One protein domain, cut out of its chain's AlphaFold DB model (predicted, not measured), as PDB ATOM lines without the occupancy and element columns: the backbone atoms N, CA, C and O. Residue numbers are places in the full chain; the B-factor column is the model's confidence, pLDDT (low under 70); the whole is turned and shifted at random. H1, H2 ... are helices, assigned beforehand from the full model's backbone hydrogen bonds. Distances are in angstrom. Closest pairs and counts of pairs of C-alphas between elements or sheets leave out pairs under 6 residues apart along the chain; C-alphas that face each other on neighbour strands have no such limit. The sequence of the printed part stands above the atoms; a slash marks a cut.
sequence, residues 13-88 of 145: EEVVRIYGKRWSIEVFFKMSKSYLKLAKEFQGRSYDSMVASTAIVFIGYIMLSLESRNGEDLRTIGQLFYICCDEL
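AT A GLANCE: This is residues 13 to 88 of the 145 residues of the protein "Transposase" of Syntrophaceticus schinkii (UniProt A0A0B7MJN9). What is the shape? Long helix H2 has the end of H1 packed steeply on its middle, and residues 13 to 27 of H1 stick out as one arm. Residues 66 to 88, with H3, stick out as another. What else? The 76 printed residues, all helix in class, hold H1, H2, H3; only just loose, close to extended, radius of gyration of the C-alphas 17.1 A, spans 56 by 26 by 21 A.

IN THESE COORDINATES: Where is H2? Residues 47 to 72, 37.5 A from first to last C-alpha. Where are the others? H1, residues 13 to 34, 33.3 A, begins at C-alpha 13 (22.363, 9.222, -13.159). H3, residues 75 to 87, 18.0 A, ends at C-alpha 87 (12.139, -15.691, -14.915).

HOW THE PARTS SIT: How does H1 meet H2? Residues 28 to 32 alone touch residues 57 to 61 alone, at a steep tilt of 61 degrees, opposite ways; the closest C-alphas, Ser 32 and Val 57, are 6.6 A apart. And H3? It is close to but not clearly touching H2, closest C-alphas Arg 69 and Thr 76 at 7.5 A, only just about perpendicular at 72 degrees, and apart from H1. The backbones? Each O i to N i+4 pair is within hydrogen-bond range in H2, 12 of 18 in H1, 8 of 9 in H3.

THE WHOLE: How large? The farthest C-alphas, Arg 45 and Leu 88, are 56.2 A apart, and the printed part has no cut. Which link is long? H1 to H2, residues 35 to 46. Where is confidence low? Residues 71 to 88 have pLDDT under 70.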
ATOM      1  N   GLU A  13      22.360   9.818 -14.499       93.06
ATOM      2  CA  GLU A  13      22.363   9.222 -13.159       93.06
ATOM      3  C   GLU A  13      23.082   7.867 -13.135       93.06
ATOM      4  O   GLU A  13      23.842   7.562 -12.209       93.06
ATOM      5  N   GLU A  14      22.895   7.072 -14.187       92.56
ATOM      6  CA  GLU A  14      23.503   5.757 -14.337       92.56
ATOM      7  C   GLU A  14      25.005   5.872 -14.623       92.56
ATOM      8  O   GLU A  14      25.809   5.145 -14.030       92.56
ATOM      9  N   VAL A  15      25.413   6.857 -15.429       94.94
ATOM     10  CA  VAL A  15      26.830   7.184 -15.661       94.94
ATOM     11  C   VAL A  15      27.527   7.543 -14.346       94.94
ATOM     12  O   VAL A  15      28.603   7.015 -14.039       94.94
ATOM     13  N   VAL A  16      26.906   8.391 -13.519       93.88
ATOM     14  CA  VAL A  16      27.433   8.762 -12.194       93.88
ATOM     15  C   VAL A  16      27.506   7.543 -11.271       93.88
ATOM     16  O   VAL A  16      28.524   7.335 -10.602       93.88
ATOM     17  N   ARG A  17      26.468   6.699 -11.257       92.06
ATOM     18  CA  ARG A  17      26.416   5.476 -10.443       92.06
ATOM     19  C   ARG A  17      27.527   4.493 -10.812       92.06
ATOM     20  O   ARG A  17      28.191   3.958  -9.921       92.06
ATOM     21  N   ILE A  18      27.751   4.254 -12.105       92.19
ATOM     22  CA  ILE A  18      28.822   3.381 -12.603       92.19
ATOM     23  C   ILE A  18      30.182   3.961 -12.220       92.19
ATOM     24  O   ILE A  18      31.012   3.241 -11.660       92.19
ATOM     25  N   TYR A  19      30.399   5.260 -12.441       94.12
ATOM     26  CA  TYR A  19      31.654   5.911 -12.075       94.12
ATOM     27  C   TYR A  19      31.933   5.838 -10.567       94.12
ATOM     28  O   TYR A  19      33.080   5.651 -10.159       94.12
ATOM     29  N   GLY A  20      30.896   5.887  -9.725       90.62
ATOM     30  CA  GLY A  20      31.013   5.699  -8.277       90.62
ATOM     31  C   GLY A  20      31.685   4.377  -7.877       90.62
ATOM     32  O   GLY A  20      32.430   4.334  -6.898       90.62
ATOM     33  N   LYS A  21      31.529   3.314  -8.679       89.25
ATOM     34  CA  LYS A  21      32.186   2.013  -8.449       89.25
ATOM     35  C   LYS A  21      33.708   2.070  -8.634       89.25
ATOM     36  O   LYS A  21      34.409   1.196  -8.128       89.25
ATOM     37  N   ARG A  22      34.254   3.104  -9.292       93.94
ATOM     38  CA  ARG A  22      35.707   3.287  -9.488       93.94
ATOM     39  C   ARG A  22      36.464   3.286  -8.163       93.94
ATOM     40  O   ARG A  22      37.551   2.721  -8.095       93.94
ATOM     41  N   TRP A  23      35.898   3.876  -7.107       92.88
ATOM     42  CA  TRP A  23      36.553   3.969  -5.795       92.88
ATOM     43  C   TRP A  23      36.917   2.598  -5.203       92.88
ATOM     44  O   TRP A  23      37.871   2.481  -4.433       92.88
ATOM     45  N   SER A  24      36.221   1.530  -5.605       90.44
ATOM     46  CA  SER A  24      36.529   0.167  -5.169       90.44
ATOM     47  C   SER A  24      37.969  -0.254  -5.482       90.44
ATOM     48  O   SER A  24      38.535  -1.027  -4.711       90.44
ATOM     49  N   ILE A  25      38.606   0.280  -6.534       93.62
ATOM     50  CA  ILE A  25      40.016  -0.024  -6.829       93.62
ATOM     51  C   ILE A  25      40.974   0.571  -5.786       93.62
ATOM     52  O   ILE A  25      42.007  -0.018  -5.467       93.62
ATOM     53  N   GLU A  26      40.626   1.720  -5.208       95.62
ATOM     54  CA  GLU A  26      41.431   2.372  -4.174       95.62
ATOM     55  C   GLU A  26      41.336   1.589  -2.861       95.62
ATOM     56  O   GLU A  26      42.347   1.355  -2.194       95.62
ATOM     57  N   VAL A  27      40.138   1.090  -2.541       93.19
ATOM     58  CA  VAL A  27      39.922   0.169  -1.418       93.19
ATOM     59  C   VAL A  27      40.694  -1.131  -1.635       93.19
ATOM     60  O   VAL A  27      41.413  -1.551  -0.733       93.19
ATOM     61  N   PHE A  28      40.623  -1.728  -2.829       95.31
ATOM     62  CA  PHE A  28      41.412  -2.905  -3.194       95.31
ATOM     63  C   PHE A  28      42.902  -2.692  -2.911       95.31
ATOM     64  O   PHE A  28      43.487  -3.421  -2.113       95.31
ATOM     65  N   PHE A  29      43.510  -1.642  -3.473       96.44
ATOM     66  CA  PHE A  29      44.936  -1.390  -3.272       96.44
ATOM     67  C   PHE A  29      45.292  -1.058  -1.822       96.44
ATOM     68  O   PHE A  29      46.365  -1.456  -1.360       96.44
ATOM     69  N   LYS A  30      44.413  -0.368  -1.085       95.19
ATOM     70  CA  LYS A  30      44.587  -0.145   0.355       95.19
ATOM     71  C   LYS A  30      44.623  -1.476   1.104       95.19
ATOM     72  O   LYS A  30      45.522  -1.681   1.918       95.19
ATOM     73  N   MET A  31      43.699  -2.387   0.810       95.56
ATOM     74  CA  MET A  31      43.630  -3.689   1.468       95.56
ATOM     75  C   MET A  31      44.826  -4.572   1.111       95.56
ATOM     76  O   MET A  31      45.503  -5.084   2.005       95.56
ATOM     77  N   SER A  32      45.157  -4.676  -0.178       96.44
ATOM     78  CA  SER A  32      46.288  -5.476  -0.647       96.44
ATOM     79  C   SER A  32      47.620  -5.006  -0.058       96.44
ATOM     80  O   SER A  32      48.419  -5.832   0.371       96.44
ATOM     81  N   LYS A  33      47.871  -3.692   0.020       94.62
ATOM     82  CA  LYS A  33      49.133  -3.152   0.561       94.62
ATOM     83  C   LYS A  33      49.201  -3.186   2.086       94.62
ATOM     84  O   LYS A  33      50.242  -3.537   2.640       94.62
ATOM     85  N   SER A  34      48.130  -2.780   2.766       94.69
ATOM     86  CA  SER A  34      48.150  -2.607   4.224       94.69
ATOM     87  C   SER A  34      47.956  -3.915   4.977       94.69
ATOM     88  O   SER A  34      48.606  -4.113   5.998       94.69
ATOM     89  N   TYR A  35      47.099  -4.805   4.474       94.44
ATOM     90  CA  TYR A  35      46.696  -6.014   5.197       94.44
ATOM     91  C   TYR A  35      47.259  -7.285   4.570       94.44
ATOM     92  O   TYR A  35      47.711  -8.165   5.293       94.44
ATOM     93  N   LEU A  36      47.316  -7.356   3.238       95.06
ATOM     94  CA  LEU A  36      47.862  -8.519   2.524       95.06
ATOM     95  C   LEU A  36      49.331  -8.346   2.116       95.06
ATOM     96  O   LEU A  36      49.844  -9.104   1.302       95.06
ATOM     97  N   LYS A  37      50.003  -7.331   2.676       93.50
ATOM     98  CA  LYS A  37      51.454  -7.108   2.572       93.50
ATOM     99  C   LYS A  37      52.009  -7.098   1.140       93.50
ATOM    100  O   LYS A  37      53.189  -7.410   0.942       93.50
ATOM    101  N   LEU A  38      51.211  -6.670   0.156       93.69
ATOM    102  CA  LEU A  38      51.667  -6.490  -1.222       93.69
ATOM    103  C   LEU A  38      52.970  -5.676  -1.247       93.69
ATOM    104  O   LEU A  38      53.044  -4.604  -0.643       93.69
ATOM    105  N   ALA A  39      53.981  -6.198  -1.947       85.56
ATOM    106  CA  ALA A  39      55.333  -5.641  -2.069       85.56
ATOM    107  C   ALA A  39      56.161  -5.541  -0.768       85.56
ATOM    108  O   ALA A  39      57.306  -5.096  -0.820       85.56
ATOM    109  N   LYS A  40      55.628  -5.946   0.393       86.00
ATOM    110  CA  LYS A  40      56.362  -5.967   1.673       86.00
ATOM    111  C   LYS A  40      56.815  -7.370   2.063       86.00
ATOM    112  O   LYS A  40      57.915  -7.514   2.580       86.00
ATOM    113  N   GLU A  41      55.988  -8.382   1.813       84.81
ATOM    114  CA  GLU A  41      56.258  -9.768   2.219       84.81
ATOM    115  C   GLU A  41      57.296 -10.473   1.338       84.81
ATOM    116  O   GLU A  41      58.120 -11.232   1.841       84.81
ATOM    117  N   PHE A  42      57.302 -10.182   0.037       85.06
ATOM    118  CA  PHE A  42      58.206 -10.797  -0.929       85.06
ATOM    119  C   PHE A  42      59.173  -9.759  -1.513       85.06
ATOM    120  O   PHE A  42      58.737  -8.746  -2.054       85.06
ATOM    121  N   GLN A  43      60.482 -10.018  -1.415       83.88
ATOM    122  CA  GLN A  43      61.566  -9.152  -1.927       83.88
ATOM    123  C   GLN A  43      62.464  -9.884  -2.946       83.88
ATOM    124  O   GLN A  43      63.648  -9.577  -3.096       83.88
ATOM    125  N   GLY A  44      61.931 -10.911  -3.615       83.38
ATOM    126  CA  GLY A  44      62.668 -11.645  -4.642       83.38
ATOM    127  C   GLY A  44      62.942 -10.786  -5.878       83.38
ATOM    128  O   GLY A  44      62.156  -9.915  -6.231       83.38
ATOM    129  N   ARG A  45      64.068 -11.048  -6.553       85.38
ATOM    130  CA  ARG A  45      64.507 -10.289  -7.743       85.38
ATOM    131  C   ARG A  45      64.064 -10.901  -9.075       85.38
ATOM    132  O   ARG A  45      64.242 -10.277 -10.113       85.38
ATOM    133  N   SER A  46      63.515 -12.116  -9.050       93.06
ATOM    134  CA  SER A  46      62.964 -12.760 -10.244       93.06
ATOM    135  C   SER A  46      61.630 -12.121 -10.614       93.06
ATOM    136  O   SER A  46      60.741 -12.008  -9.767       93.06
ATOM    137  N   TYR A  47      61.492 -11.732 -11.881       91.50
ATOM    138  CA  TYR A  47      60.261 -11.146 -12.399       91.50
ATOM    139  C   TYR A  47      59.076 -12.103 -12.258       91.50
ATOM    140  O   TYR A  47      58.048 -11.719 -11.703       91.50
ATOM    141  N   ASP A  48      59.258 -13.370 -12.631       94.50
ATOM    142  CA  ASP A  48      58.208 -14.389 -12.539       94.50
ATOM    143  C   ASP A  48      57.729 -14.573 -11.098       94.50
ATOM    144  O   ASP A  48      56.532 -14.665 -10.828       94.50
ATOM    145  N   SER A  49      58.658 -14.553 -10.139       92.25
ATOM    146  CA  SER A  49      58.311 -14.669  -8.724       92.25
ATOM    147  C   SER A  49      57.588 -13.427  -8.192       92.25
ATOM    148  O   SER A  49      56.688 -13.560  -7.362       92.25
ATOM    149  N   MET A  50      57.926 -12.226  -8.677       91.75
ATOM    150  CA  MET A  50      57.200 -10.996  -8.333       91.75
ATOM    151  C   MET A  50      55.770 -11.006  -8.887       91.75
ATOM    152  O   MET A  50      54.835 -10.625  -8.175       91.75
ATOM    153  N   VAL A  51      55.584 -11.478 -10.124       93.69
ATOM    154  CA  VAL A  51      54.260 -11.636 -10.743       93.69
ATOM    155  C   VAL A  51      53.435 -12.661  -9.970       93.69
ATOM    156  O   VAL A  51      52.306 -12.360  -9.581       93.69
ATOM    157  N   ALA A  52      54.007 -13.830  -9.670       94.50
ATOM    158  CA  ALA A  52      53.331 -14.877  -8.910       94.50
ATOM    159  C   ALA A  52      52.923 -14.400  -7.507       94.50
ATOM    160  O   ALA A  52      51.769 -14.557  -7.114       94.50
ATOM    161  N   SER A  53      53.833 -13.755  -6.768       93.94
ATOM    162  CA  SER A  53      53.535 -13.206  -5.438       93.94
ATOM    163  C   SER A  53      52.418 -12.157  -5.485       93.94
ATOM    164  O   SER A  53      51.491 -12.205  -4.678       93.94
ATOM    165  N   THR A  54      52.453 -11.253  -6.468       95.06
ATOM    166  CA  THR A  54      51.399 -10.246  -6.666       95.06
ATOM    167  C   THR A  54      50.052 -10.899  -6.977       95.06
ATOM    168  O   THR A  54      49.041 -10.536  -6.374       95.06
ATOM    169  N   ALA A  55      50.035 -11.897  -7.864       96.31
ATOM    170  CA  ALA A  55      48.827 -12.638  -8.214       96.31
ATOM    171  C   ALA A  55      48.228 -13.363  -7.000       96.31
ATOM    172  O   ALA A  55      47.022 -13.280  -6.785       96.31
ATOM    173  N   ILE A  56      49.058 -14.000  -6.166       95.75
ATOM    174  CA  ILE A  56      48.618 -14.664  -4.930       95.75
ATOM    175  C   ILE A  56      47.946 -13.665  -3.986       95.75
ATOM    176  O   ILE A  56      46.850 -13.929  -3.493       95.75
ATOM    177  N   VAL A  57      48.552 -12.494  -3.771       96.69
ATOM    178  CA  VAL A  57      47.967 -11.443  -2.925       96.69
ATOM    179  C   VAL A  57      46.620 -10.963  -3.481       96.69
ATOM    180  O   VAL A  57      45.672 -10.753  -2.723       96.69
ATOM    181  N   PHE A  58      46.505 -10.807  -4.800       96.88
ATOM    182  CA  PHE A  58      45.259 -10.381  -5.441       96.88
ATOM    183  C   PHE A  58      44.165 -11.447  -5.348       96.88
ATOM    184  O   PHE A  58      43.033 -11.118  -5.002       96.88
ATOM    185  N   ILE A  59      44.502 -12.718  -5.576       97.00
ATOM    186  CA  ILE A  59      43.581 -13.845  -5.392       97.00
ATOM    187  C   ILE A  59      43.108 -13.912  -3.936       97.00
ATOM    188  O   ILE A  59      41.909 -14.037  -3.693       97.00
ATOM    189  N   GLY A  60      44.016 -13.745  -2.971       95.94
ATOM    190  CA  GLY A  60      43.675 -13.702  -1.550       95.94
ATOM    191  C   GLY A  60      42.672 -12.595  -1.219       95.94
ATOM    192  O   GLY A  60      41.695 -12.838  -0.513       95.94
ATOM    193  N   TYR A  61      42.843 -11.397  -1.787       95.69
ATOM    194  CA  TYR A  61      41.849 -10.329  -1.647       95.69
ATOM    195  C   TYR A  61      40.494 -10.710  -2.250       95.69
ATOM    196  O   TYR A  61      39.462 -10.446  -1.630       95.69
ATOM    197  N   ILE A  62      40.481 -11.296  -3.452       93.50
ATOM    198  CA  ILE A  62      39.242 -11.688  -4.138       93.50
ATOM    199  C   ILE A  62      38.477 -12.700  -3.285       93.50
ATOM    200  O   ILE A  62      37.288 -12.503  -3.051       93.50
ATOM    201  N   MET A  63      39.157 -13.723  -2.760       93.81
ATOM    202  CA  MET A  63      38.551 -14.727  -1.882       93.81
ATOM    203  C   MET A  63      37.946 -14.094  -0.625       93.81
ATOM    204  O   MET A  63      36.774 -14.315  -0.335       93.81
ATOM    205  N   LEU A  64      38.699 -13.241   0.077       92.19
ATOM    206  CA  LEU A  64      38.203 -12.549   1.274       92.19
ATOM    207  C   LEU A  64      37.030 -11.609   0.968       92.19
ATOM    208  O   LEU A  64      36.093 -11.506   1.754       92.19
ATOM    209  N   SER A  65      37.067 -10.928  -0.177       89.31
ATOM    210  CA  SER A  65      35.996 -10.022  -0.599       89.31
ATOM    211  C   SER A  65      34.726 -10.769  -0.993       89.31
ATOM    212  O   SER A  65      33.634 -10.262  -0.754       89.31
ATOM    213  N   LEU A  66      34.849 -11.954  -1.597       87.00
ATOM    214  CA  LEU A  66      33.713 -12.830  -1.884       87.00
ATOM    215  C   LEU A  66      33.096 -13.363  -0.592       87.00
ATOM    216  O   LEU A  66      31.884 -13.272  -0.426       87.00
ATOM    217  N   GLU A  67      33.921 -13.834   0.341       87.44
ATOM    218  CA  GLU A  67      33.436 -14.363   1.617       87.44
ATOM    219  C   GLU A  67      32.739 -13.283   2.455       87.44
ATOM    220  O   GLU A  67      31.633 -13.486   2.948       87.44
ATOM    221  N   SER A  68      33.325 -12.084   2.532       84.69
ATOM    222  CA  SER A  68      32.699 -10.935   3.196       84.69
ATOM    223  C   SER A  68      31.346 -10.566   2.573       84.69
ATOM    224  O   SER A  68      30.408 -10.251   3.302       84.69
ATOM    225  N   ARG A  69      31.200 -10.652   1.243       80.06
ATOM    226  CA  ARG A  69      29.913 -10.413   0.563       80.06
ATOM    227  C   ARG A  69      28.895 -11.515   0.838       80.06
ATOM    228  O   ARG A  69      27.730 -11.200   1.041       80.06
ATOM    229  N   ASN A  70      29.320 -12.776   0.882       74.62
ATOM    230  CA  ASN A  70      28.439 -13.887   1.240       74.62
ATOM    231  C   ASN A  70      27.915 -13.766   2.680       74.62
ATOM    232  O   ASN A  70      26.766 -14.114   2.934       74.62
ATOM    233  N   GLY A  71      28.740 -13.268   3.606       67.88
ATOM    234  CA  GLY A  71      28.370 -13.103   5.012       67.88
ATOM    235  C   GLY A  71      27.520 -11.865   5.322       67.88
ATOM    236  O   GLY A  71      26.721 -11.912   6.254       67.88
ATOM    237  N   GLU A  72      27.671 -10.768   4.567       64.12
ATOM    238  CA  GLU A  72      27.078  -9.466   4.927       64.12
ATOM    239  C   GLU A  72      26.220  -8.796   3.833       64.12
ATOM    240  O   GLU A  72      25.503  -7.840   4.134       64.12
ATOM    241  N   ASP A  73      26.245  -9.248   2.570       59.41
ATOM    242  CA  ASP A  73      25.603  -8.531   1.459       59.41
ATOM    243  C   ASP A  73      24.299  -9.183   0.952       59.41
ATOM    244  O   ASP A  73      24.290 -10.041   0.061       59.41
ATOM    245  N   LEU A  74      23.163  -8.678   1.451       53.19
ATOM    246  CA  LEU A  74      21.808  -8.985   0.957       53.19
ATOM    247  C   LEU A  74      21.603  -8.644  -0.539       53.19
ATOM    248  O   LEU A  74      20.667  -9.148  -1.158       53.19
ATOM    249  N   ARG A  75      22.454  -7.816  -1.166       56.00
ATOM    250  CA  ARG A  75      22.321  -7.431  -2.589       56.00
ATOM    251  C   ARG A  75      22.741  -8.540  -3.552       56.00
ATOM    252  O   ARG A  75      22.300  -8.530  -4.699       56.00
ATOM    253  N   THR A  76      23.515  -9.522  -3.090       54.12
ATOM    254  CA  THR A  76      23.826 -10.741  -3.856       54.12
ATOM    255  C   THR A  76      22.564 -11.587  -4.074       54.12
ATOM    256  O   THR A  76      22.371 -12.145  -5.150       54.12
ATOM    257  N   ILE A  77      21.646 -11.577  -3.095       55.16
ATOM    258  CA  ILE A  77      20.267 -12.066  -3.252       55.16
ATOM    259  C   ILE A  77      19.433 -11.094  -4.083       55.16
ATOM    260  O   ILE A  77      18.581 -11.548  -4.823       55.16
ATOM    261  N   GLY A  78      19.671  -9.783  -4.016       58.88
ATOM    262  CA  GLY A  78      18.921  -8.793  -4.795       58.88
ATOM    263  C   GLY A  78      18.972  -9.035  -6.306       58.88
ATOM    264  O   GLY A  78      17.943  -9.007  -6.968       58.88
ATOM    265  N   GLN A  79      20.146  -9.331  -6.864       62.31
ATOM    266  CA  GLN A  79      20.266  -9.599  -8.301       62.31
ATOM    267  C   GLN A  79      19.680 -10.962  -8.692       62.31
ATOM    268  O   GLN A  79      19.041 -11.070  -9.732       62.31
ATOM    269  N   LEU A  80      19.827 -11.971  -7.826       61.22
ATOM    270  CA  LEU A  80      19.145 -13.257  -7.972       61.22
ATOM    271  C   LEU A  80      17.621 -13.095  -7.867       61.22
ATOM    272  O   LEU A  80      16.898 -13.712  -8.626       61.22
ATOM    273  N   PHE A  81      17.136 -12.219  -6.989       63.16
ATOM    274  CA  PHE A  81      15.732 -11.854  -6.844       63.16
ATOM    275  C   PHE A  81      15.219 -11.185  -8.115       63.16
ATOM    276  O   PHE A  81      14.183 -11.600  -8.608       63.16
ATOM    277  N   TYR A  82      15.956 -10.234  -8.697       63.69
ATOM    278  CA  TYR A  82      15.570  -9.628  -9.974       63.69
ATOM    279  C   TYR A  82      15.569 -10.642 -11.120       63.69
ATOM    280  O   TYR A  82      14.617 -10.646 -11.883       63.69
ATOM    281  N   ILE A  83      16.563 -11.532 -11.206       68.56
ATOM    282  CA  ILE A  83      16.588 -12.618 -12.204       68.56
ATOM    283  C   ILE A  83      15.425 -13.592 -11.979       68.56
ATOM    284  O   ILE A  83      14.769 -13.980 -12.933       68.56
ATOM    285  N   CYS A  84      15.119 -13.951 -10.730       62.09
ATOM    286  CA  CYS A  84      13.963 -14.782 -10.404       62.09
ATOM    287  C   CYS A  84      12.641 -14.070 -10.707       62.09
ATOM    288  O   CYS A  84      11.710 -14.728 -11.148       62.09
ATOM    289  N   CYS A  85      12.536 -12.757 -10.498       64.56
ATOM    290  CA  CYS A  85      11.382 -11.959 -10.911       64.56
ATOM    291  C   CYS A  85      11.256 -11.877 -12.438       64.56
ATOM    292  O   CYS A  85      10.140 -11.874 -12.934       64.56
ATOM    293  N   ASP A  86      12.370 -11.842 -13.169       64.25
ATOM    294  CA  ASP A  86      12.401 -11.828 -14.637       64.25
ATOM    295  C   ASP A  86      12.063 -13.219 -15.226       64.25
ATOM    296  O   ASP A  86      11.386 -13.331 -16.247       64.25
ATOM    297  N   GLU A  87      12.480 -14.305 -14.554       60.91
ATOM    298  CA  GLU A  87      12.139 -15.691 -14.915       60.91
ATOM    299  C   GLU A  87      10.713 -16.094 -14.507       60.91
ATOM    300  O   GLU A  87      10.067 -16.892 -15.197       60.91
ATOM    301  N   LEU A  88      10.193 -15.552 -13.403       62.72
ATOM    302  CA  LEU A  88       8.782 -15.642 -13.044       62.72
ATOM    303  C   LEU A  88       8.001 -14.779 -14.034       62.72
ATOM    304  O   LEU A  88       7.722 -13.624 -13.744       62.72
TER     305      LEU A  88